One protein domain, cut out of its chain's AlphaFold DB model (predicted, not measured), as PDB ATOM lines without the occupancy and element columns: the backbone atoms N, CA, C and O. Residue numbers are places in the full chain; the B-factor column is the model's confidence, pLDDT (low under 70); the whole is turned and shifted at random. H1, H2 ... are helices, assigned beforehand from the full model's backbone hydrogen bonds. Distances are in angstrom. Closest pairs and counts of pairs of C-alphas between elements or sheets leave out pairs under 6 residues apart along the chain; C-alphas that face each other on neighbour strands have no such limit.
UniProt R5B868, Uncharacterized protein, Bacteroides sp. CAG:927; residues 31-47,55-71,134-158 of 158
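What this domain is: This is residues 31 to 47, 55 to 71 and 134 to 158 of the 158 residues of an uncharacterized protein of Bacteroides sp. CAG:927 (UniProt R5B868). What does one see first? Two long helices, H1 and H3, cross as an X at nearly a right angle, and the short helix H2 packs in the angle between the second half of H1 and the first half of H3. Residues 65 to 71, after H2, and residues 134 to 138, before H3, are stretches with no named element, and the C-alphas at their cut ends, those of residues 71 and 134, are 8.5 A apart. What is it made of, and how large is it? The printed part has 59 residues with three named helices, H1, H2 and H3 in that order along the chain, and no named strand; its class is all helix. It is compact, with a radius of gyration of the C-alphas of 10.5 A, and spans 31 by 26 by 20 A.

Where its parts are: Which helices are the longest? H1, residues 31 to 47, and H3, residues 139 to 155, have 17 residues each. H1 measures 24.3 A from first to last C-alpha and H3 measures 24.5 A. Where can they be found? C-alpha 31 of H1 is at (20.710, -0.257, 13.992), and C-alpha 155 of H3 is at (29.849, -6.650, 25.396). What else is helical? H2 holds residues 56 to 64, 12.3 A from first to last C-alpha, and begins at C-alpha 56, (40.979, 4.767, 12.542).

How they stand to each other: How do the two longest helices stand to each other? H1 and H3 touch and are about perpendicular, at 85 degrees. Their closest C-alphas, those of Ala 35 and Gly 149, are 4.4 A apart. How does H2 stand to them? H2 touches H1 at a steep tilt of 67 degrees, opposite ways; the closest C-alphas, those of Cys 42 and Ala 63, are 5.3 A apart. H3 touches H2 with residues 139 to 146 alone, about perpendicular at 78 degrees, and the closest C-alphas, those of Val 60 and Tyr 143, are 6.3 A apart. What do the backbones show? In H1, H2 and H3 every O i to N i+4 pair is within hydrogen-bond range.

The domain as a whole: How far does it reach? The two C-alphas farthest apart, those of Gly 65 and Lys 158, are 31.5 A apart. Is the printed part cut? Residues 48 to 54 are not printed, and C-alphas 47 and 55 are 12.7 A apart across that cut. Residues 72 to 133 are not printed either, and C-alphas 71 and 134 are 8.5 A apart. The link from H1 to H2 and the link from H2 to H3 each run across a cut. Where is confidence low? The mean pLDDT of the printed part is 93.5, and one printed residue, Lys 158, the chain's last, is under 70.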
ATOM      1  N   ARG A  31      19.597  -1.133  13.586       92.31
ATOM      2  CA  ARG A  31      20.710  -0.257  13.992       92.31
ATOM      3  C   ARG A  31      21.871  -1.032  14.616       92.31
ATOM      4  O   ARG A  31      23.023  -0.716  14.328       92.31
ATOM      5  N   GLN A  32      21.588  -2.026  15.460       93.06
ATOM      6  CA  GLN A  32      22.628  -2.876  16.047       93.06
ATOM      7  C   GLN A  32      23.341  -3.712  14.979       93.06
ATOM      8  O   GLN A  32      24.569  -3.715  14.934       93.06
ATOM      9  N   ARG A  33      22.586  -4.360  14.082       93.94
ATOM     10  CA  ARG A  33      23.133  -5.167  12.984       93.94
ATOM     11  C   ARG A  33      24.002  -4.315  12.058       93.94
ATOM     12  O   ARG A  33      25.135  -4.694  11.785       93.94
ATOM     13  N   LYS A  34      23.541  -3.110  11.695       95.94
ATOM     14  CA  LYS A  34      24.330  -2.137  10.922       95.94
ATOM     15  C   LYS A  34      25.661  -1.802  11.591       95.94
ATOM     16  O   LYS A  34      26.687  -1.782  10.921       95.94
ATOM     17  N   ALA A  35      25.655  -1.561  12.903       96.69
ATOM     18  CA  ALA A  35      26.869  -1.245  13.653       96.69
ATOM     19  C   ALA A  35      27.861  -2.417  13.679       96.69
ATOM     20  O   ALA A  35      29.056  -2.216  13.472       96.69
ATOM     21  N   LEU A  36      27.370  -3.638  13.895       96.38
ATOM     22  CA  LEU A  36      28.196  -4.846  13.903       96.38
ATOM     23  C   LEU A  36      28.804  -5.134  12.529       96.38
ATOM     24  O   LEU A  36      30.003  -5.387  12.429       96.38
ATOM     25  N   ASP A  37      28.003  -5.059  11.471       97.12
ATOM     26  CA  ASP A  37      28.484  -5.294  10.111       97.12
ATOM     27  C   ASP A  37      29.477  -4.220   9.673       97.12
ATOM     28  O   ASP A  37      30.496  -4.541   9.067       97.12
ATOM     29  N   PHE A  38      29.227  -2.954  10.017       97.81
ATOM     30  CA  PHE A  38      30.162  -1.872   9.720       97.81
ATOM     31  C   PHE A  38      31.489  -2.037  10.471       97.81
ATOM     32  O   PHE A  38      32.560  -1.844   9.899       97.81
ATOM     33  N   TYR A  39      31.444  -2.473  11.732       97.31
ATOM     34  CA  TYR A  39      32.652  -2.808  12.483       97.31
ATOM     35  C   TYR A  39      33.424  -3.973  11.844       97.31
ATOM     36  O   TYR A  39      34.648  -3.904  11.734       97.31
ATOM     37  N   LYS A  40      32.734  -5.014  11.362       96.75
ATOM     38  CA  LYS A  40      33.367  -6.109  10.606       96.75
ATOM     39  C   LYS A  40      34.005  -5.609   9.306       96.75
ATOM     40  O   LYS A  40      35.104  -6.044   8.980       96.75
ATOM     41  N   ALA A  41      33.365  -4.686   8.588       97.38
ATOM     42  CA  ALA A  41      33.953  -4.062   7.402       97.38
ATOM     43  C   ALA A  41      35.232  -3.279   7.752       97.38
ATOM     44  O   ALA A  41      36.267  -3.492   7.128       97.38
ATOM     45  N   CYS A  42      35.203  -2.473   8.817       96.88
ATOM     46  CA  CYS A  42      36.383  -1.773   9.337       96.88
ATOM     47  C   CYS A  42      37.523  -2.742   9.699       96.88
ATOM     48  O   CYS A  42      38.680  -2.503   9.365       96.88
ATOM     49  N   ARG A  43      37.199  -3.872  10.337       95.50
ATOM     50  CA  ARG A  43      38.167  -4.929  10.665       95.50
ATOM     51  C   ARG A  43      38.830  -5.525   9.427       95.50
ATOM     52  O   ARG A  43      40.047  -5.639   9.422       95.50
ATOM     53  N   ARG A  44      38.064  -5.815   8.371       95.62
ATOM     54  CA  ARG A  44      38.623  -6.291   7.093       95.62
ATOM     55  C   ARG A  44      39.574  -5.275   6.468       95.62
ATOM     56  O   ARG A  44      40.590  -5.661   5.908       95.62
ATOM     57  N   VAL A  45      39.255  -3.984   6.573       96.06
ATOM     58  CA  VAL A  45      40.133  -2.910   6.086       96.06
ATOM     59  C   VAL A  45      41.457  -2.884   6.858       96.06
ATOM     60  O   VAL A  45      42.500  -2.739   6.231       96.06
ATOM     61  N   LEU A  46      41.427  -3.049   8.185       93.38
ATOM     62  CA  LEU A  46      42.647  -3.150   9.001       93.38
ATOM     63  C   LEU A  46      43.450  -4.411   8.684       93.38
ATOM     64  O   LEU A  46      44.661  -4.346   8.557       93.38
ATOM     65  N   GLU A  47      42.782  -5.555   8.545       92.56
ATOM     66  CA  GLU A  47      43.428  -6.838   8.236       92.56
ATOM     67  C   GLU A  47      44.078  -6.836   6.843       92.56
ATOM     68  O   GLU A  47      45.074  -7.518   6.623       92.56
ATOM     69  N   THR A  55      45.235   4.871  10.076       92.75
ATOM     70  CA  THR A  55      44.485   5.525  11.154       92.75
ATOM     71  C   THR A  55      43.038   5.027  11.221       92.75
ATOM     72  O   THR A  55      42.458   4.610  10.212       92.75
ATOM     73  N   GLU A  56      42.400   5.129  12.395       91.81
ATOM     74  CA  GLU A  56      40.979   4.767  12.542       91.81
ATOM     75  C   GLU A  56      40.079   5.585  11.591       91.81
ATOM     76  O   GLU A  56      39.139   5.046  11.009       91.81
ATOM     77  N   THR A  57      40.384   6.866  11.368       92.31
ATOM     78  CA  THR A  57      39.627   7.728  10.443       92.31
ATOM     79  C   THR A  57      39.767   7.278   8.990       92.31
ATOM     80  O   THR A  57      38.763   7.145   8.287       92.31
ATOM     81  N   ALA A  58      40.984   6.959   8.541       93.62
ATOM     82  CA  ALA A  58      41.224   6.450   7.192       93.62
ATOM     83  C   ALA A  58      40.580   5.069   6.977       93.62
ATOM     84  O   ALA A  58      40.007   4.807   5.917       93.62
ATOM     85  N   MET A  59      40.616   4.203   7.993       96.06
ATOM     86  CA  MET A  59      39.916   2.917   7.994       96.06
ATOM     87  C   MET A  59      38.402   3.100   7.835       96.06
ATOM     88  O   MET A  59      37.807   2.461   6.967       96.06
ATOM     89  N   VAL A  60      37.778   3.975   8.632       96.62
ATOM     90  CA  VAL A  60      36.336   4.260   8.538       96.62
ATOM     91  C   VAL A  60      35.979   4.781   7.149       96.62
ATOM     92  O   VAL A  60      35.030   4.285   6.543       96.62
ATOM     93  N   ARG A  61      36.758   5.723   6.605       95.62
ATOM     94  CA  ARG A  61      36.531   6.267   5.260       95.62
ATOM     95  C   ARG A  61      36.576   5.182   4.185       95.62
ATOM     96  O   ARG A  61      35.688   5.135   3.338       95.62
ATOM     97  N   LYS A  62      37.558   4.277   4.245       95.31
ATOM     98  CA  LYS A  62      37.637   3.121   3.336       95.31
ATOM     99  C   LYS A  62      36.435   2.187   3.503       95.31
ATOM    100  O   LYS A  62      35.835   1.793   2.508       95.31
ATOM    101  N   ALA A  63      36.042   1.878   4.740       96.75
ATOM    102  CA  ALA A  63      34.909   0.996   5.024       96.75
ATOM    103  C   ALA A  63      33.558   1.570   4.555       96.75
ATOM    104  O   ALA A  63      32.673   0.812   4.168       96.75
ATOM    105  N   LEU A  64      33.389   2.898   4.549       95.00
ATOM    106  CA  LEU A  64      32.175   3.554   4.047       95.00
ATOM    107  C   LEU A  64      31.957   3.366   2.544       95.00
ATOM    108  O   LEU A  64      30.806   3.340   2.110       95.00
ATOM    109  N   GLY A  65      33.038   3.219   1.777       91.19
ATOM    110  CA  GLY A  65      32.988   2.935   0.342       91.19
ATOM    111  C   GLY A  65      32.762   1.460   0.002       91.19
ATOM    112  O   GLY A  65      32.655   1.126  -1.173       91.19
ATOM    113  N   MET A  66      32.711   0.571   0.997       95.81
ATOM    114  CA  MET A  66      32.458  -0.852   0.774       95.81
ATOM    115  C   MET A  66      30.964  -1.142   0.646       95.81
ATOM    116  O   MET A  66      30.136  -0.484   1.281       95.81
ATOM    117  N   GLU A  67      30.634  -2.202  -0.094       96.94
ATOM    118  CA  GLU A  67      29.275  -2.737  -0.134       96.94
ATOM    119  C   GLU A  67      28.786  -3.089   1.273       96.94
ATOM    120  O   GLU A  67      29.460  -3.780   2.047       96.94
ATOM    121  N   ALA A  68      27.567  -2.659   1.580       96.50
ATOM    122  CA  ALA A  68      26.886  -3.089   2.782       96.50
ATOM    123  C   ALA A  68      26.134  -4.404   2.510       96.50
ATOM    124  O   ALA A  68      25.504  -4.557   1.463       96.50
ATOM    125  N   PRO A  69      26.102  -5.343   3.471       96.19
ATOM    126  CA  PRO A  69      25.338  -6.583   3.344       96.19
ATOM    127  C   PRO A  69      23.848  -6.395   3.027       96.19
ATOM    128  O   PRO A  69      23.248  -7.302   2.463       96.19
ATOM    129  N   ARG A  70      23.254  -5.254   3.419       95.25
ATOM    130  CA  ARG A  70      21.833  -4.915   3.227       95.25
ATOM    131  C   ARG A  70      21.537  -3.433   3.456       95.25
ATOM    132  O   ARG A  70      22.408  -2.677   3.881       95.25
ATOM    133  N   TYR A  71      20.278  -3.032   3.265       95.25
ATOM    134  CA  TYR A  71      19.826  -1.646   3.451       95.25
ATOM    135  C   TYR A  71      19.494  -1.250   4.905       95.25
ATOM    136  O   TYR A  71      19.307  -0.067   5.181       95.25
ATOM    137  N   SER A 134      26.516   0.761  -0.481       96.19
ATOM    138  CA  SER A 134      27.263   1.312   0.647       96.19
ATOM    139  C   SER A 134      26.419   1.324   1.923       96.19
ATOM    140  O   SER A 134      25.247   0.935   1.934       96.19
ATOM    141  N   TYR A 135      26.987   1.832   3.016       95.94
ATOM    142  CA  TYR A 135      26.272   1.996   4.284       95.94
ATOM    143  C   TYR A 135      25.345   3.222   4.334       95.94
ATOM    144  O   TYR A 135      24.575   3.333   5.292       95.94
ATOM    145  N   PHE A 136      25.384   4.128   3.347       94.94
ATOM    146  CA  PHE A 136      24.555   5.344   3.291       94.94
ATOM    147  C   PHE A 136      24.555   6.167   4.590       94.94
ATOM    148  O   PHE A 136      23.507   6.465   5.171       94.94
ATOM    149  N   VAL A 137      25.742   6.515   5.075       94.62
ATOM    150  CA  VAL A 137      25.940   7.392   6.237       94.62
ATOM    151  C   VAL A 137      27.051   8.393   5.934       94.62
ATOM    152  O   VAL A 137      27.900   8.124   5.086       94.62
ATOM    153  N   SER A 138      27.044   9.548   6.602       93.62
ATOM    154  CA  SER A 138      28.165  10.495   6.513       93.62
ATOM    155  C   SER A 138      29.415   9.939   7.202       93.62
ATOM    156  O   SER A 138      29.326   8.995   7.986       93.62
ATOM    157  N   GLU A 139      30.579  10.542   6.957       94.06
ATOM    158  CA  GLU A 139      31.837  10.141   7.607       94.06
ATOM    159  C   GLU A 139      31.748  10.209   9.138       94.06
ATOM    160  O   GLU A 139      32.071   9.244   9.832       94.06
ATOM    161  N   GLU A 140      31.190  11.300   9.662       94.25
ATOM    162  CA  GLU A 140      30.957  11.480  11.095       94.25
ATOM    163  C   GLU A 140      30.036  10.387  11.671       94.25
ATOM    164  O   GLU A 140      30.321   9.787  12.711       94.25
ATOM    165  N   GLN A 141      28.938  10.080  10.975       94.75
ATOM    166  CA  GLN A 141      28.032   9.001  11.368       94.75
ATOM    167  C   GLN A 141      28.711   7.630  11.276       94.75
ATOM    168  O   GLN A 141      28.461   6.780  12.130       94.75
ATOM    169  N   GLY A 142      29.572   7.422  10.279       96.19
ATOM    170  CA  GLY A 142      30.396   6.228  10.122       96.19
ATOM    171  C   GLY A 142      31.312   6.014  11.321       96.19
ATOM    172  O   GLY A 142      31.339   4.922  11.886       96.19
ATOM    173  N   TYR A 143      31.980   7.064  11.796       96.69
ATOM    174  CA  TYR A 143      32.833   6.970  12.980       96.69
ATOM    175  C   TYR A 143      32.034   6.588  14.238       96.69
ATOM    176  O   TYR A 143      32.393   5.648  14.953       96.69
ATOM    177  N   ARG A 144      30.874   7.221  14.471       96.38
ATOM    178  CA  ARG A 144      29.975   6.842  15.583       96.38
ATOM    179  C   ARG A 144      29.475   5.398  15.455       96.38
ATOM    180  O   ARG A 144      29.349   4.688  16.455       96.38
ATOM    181  N   LEU A 145      29.185   4.958  14.231       96.38
ATOM    182  CA  LEU A 145      28.736   3.600  13.932       96.38
ATOM    183  C   LEU A 145      29.831   2.568  14.239       96.38
ATOM    184  O   LEU A 145      29.536   1.539  14.850       96.38
ATOM    185  N   TYR A 146      31.084   2.875  13.892       97.25
ATOM    186  CA  TYR A 146      32.260   2.073  14.233       97.25
ATOM    187  C   TYR A 146      32.417   1.913  15.751       97.25
ATOM    188  O   TYR A 146      32.487   0.781  16.239       97.25
ATOM    189  N   LEU A 147      32.394   3.016  16.510       96.31
ATOM    190  CA  LEU A 147      32.513   2.976  17.974       96.31
ATOM    191  C   LEU A 147      31.399   2.141  18.616       96.31
ATOM    192  O   LEU A 147      31.658   1.326  19.505       96.31
ATOM    193  N   ARG A 148      30.163   2.280  18.121       95.81
ATOM    194  CA  ARG A 148      29.028   1.475  18.584       95.81
ATOM    195  C   ARG A 148      29.238  -0.013  18.313       95.81
ATOM    196  O   ARG A 148      28.994  -0.826  19.201       95.81
ATOM    197  N   GLY A 149      29.695  -0.382  17.117       95.69
ATOM    198  CA  GLY A 149      29.989  -1.774  16.774       95.69
ATOM    199  C   GLY A 149      31.116  -2.363  17.629       95.69
ATOM    200  O   GLY A 149      30.979  -3.474  18.141       95.69
ATOM    201  N   LYS A 150      32.179  -1.586  17.879       94.94
ATOM    202  CA  LYS A 150      33.295  -1.943  18.775       94.94
ATOM    203  C   LYS A 150      32.805  -2.224  20.200       94.94
ATOM    204  O   LYS A 150      33.206  -3.220  20.798       94.94
ATOM    205  N   ALA A 151      31.911  -1.384  20.727       94.38
ATOM    206  CA  ALA A 151      31.315  -1.570  22.049       94.38
ATOM    207  C   ALA A 151      30.425  -2.824  22.122       94.38
ATOM    208  O   ALA A 151      30.571  -3.616  23.051       94.38
ATOM    209  N   LEU A 152      29.564  -3.047  21.121       92.31
ATOM    210  CA  LEU A 152      28.710  -4.239  21.050       92.31
ATOM    211  C   LEU A 152      29.540  -5.530  21.013       92.31
ATOM    212  O   LEU A 152      29.267  -6.453  21.771       92.31
ATOM    213  N   MET A 153      30.603  -5.569  20.203       91.25
ATOM    214  CA  MET A 153      31.497  -6.732  20.124       91.25
ATOM    215  C   MET A 153      32.249  -7.014  21.428       91.25
ATOM    216  O   MET A 153      32.561  -8.166  21.709       91.25
ATOM    217  N   ARG A 154      32.565  -5.981  22.219       89.50
ATOM    218  CA  ARG A 154      33.168  -6.149  23.550       89.50
ATOM    219  C   ARG A 154      32.157  -6.681  24.562       89.50
ATOM    220  O   ARG A 154      32.518  -7.527  25.368       89.50
ATOM    221  N   ALA A 155      30.916  -6.199  24.509       84.88
ATOM    222  CA  ALA A 155      29.849  -6.650  25.396       84.88
ATOM    223  C   ALA A 155      29.480  -8.122  25.162       84.88
ATOM    224  O   ALA A 155      29.227  -8.826  26.123       84.88
ATOM    225  N   SER A 156      29.516  -8.608  23.915       78.81
ATOM    226  CA  SER A 156      29.236 -10.018  23.592       78.81
ATOM    227  C   SER A 156      30.344 -11.009  23.980       78.81
ATOM    228  O   SER A 156      30.157 -12.205  23.798       78.81
ATOM    229  N   LYS A 157      31.510 -10.531  24.436       70.88
ATOM    230  CA  LYS A 157      32.627 -11.373  24.907       70.88
ATOM    231  C   LYS A 157      32.685 -11.501  26.435       70.88
ATOM    232  O   LYS A 157      33.590 -12.164  26.932       70.88
ATOM    233  N   LYS A 158      31.795 -10.811  27.148       53.28
ATOM    234  CA  LYS A 158      31.598 -10.944  28.593       53.28
ATOM    235  C   LYS A 158      30.422 -11.870  28.843       53.28
ATOM    236  O   LYS A 158      30.489 -12.585  29.859       53.28
TER     237      LYS A 158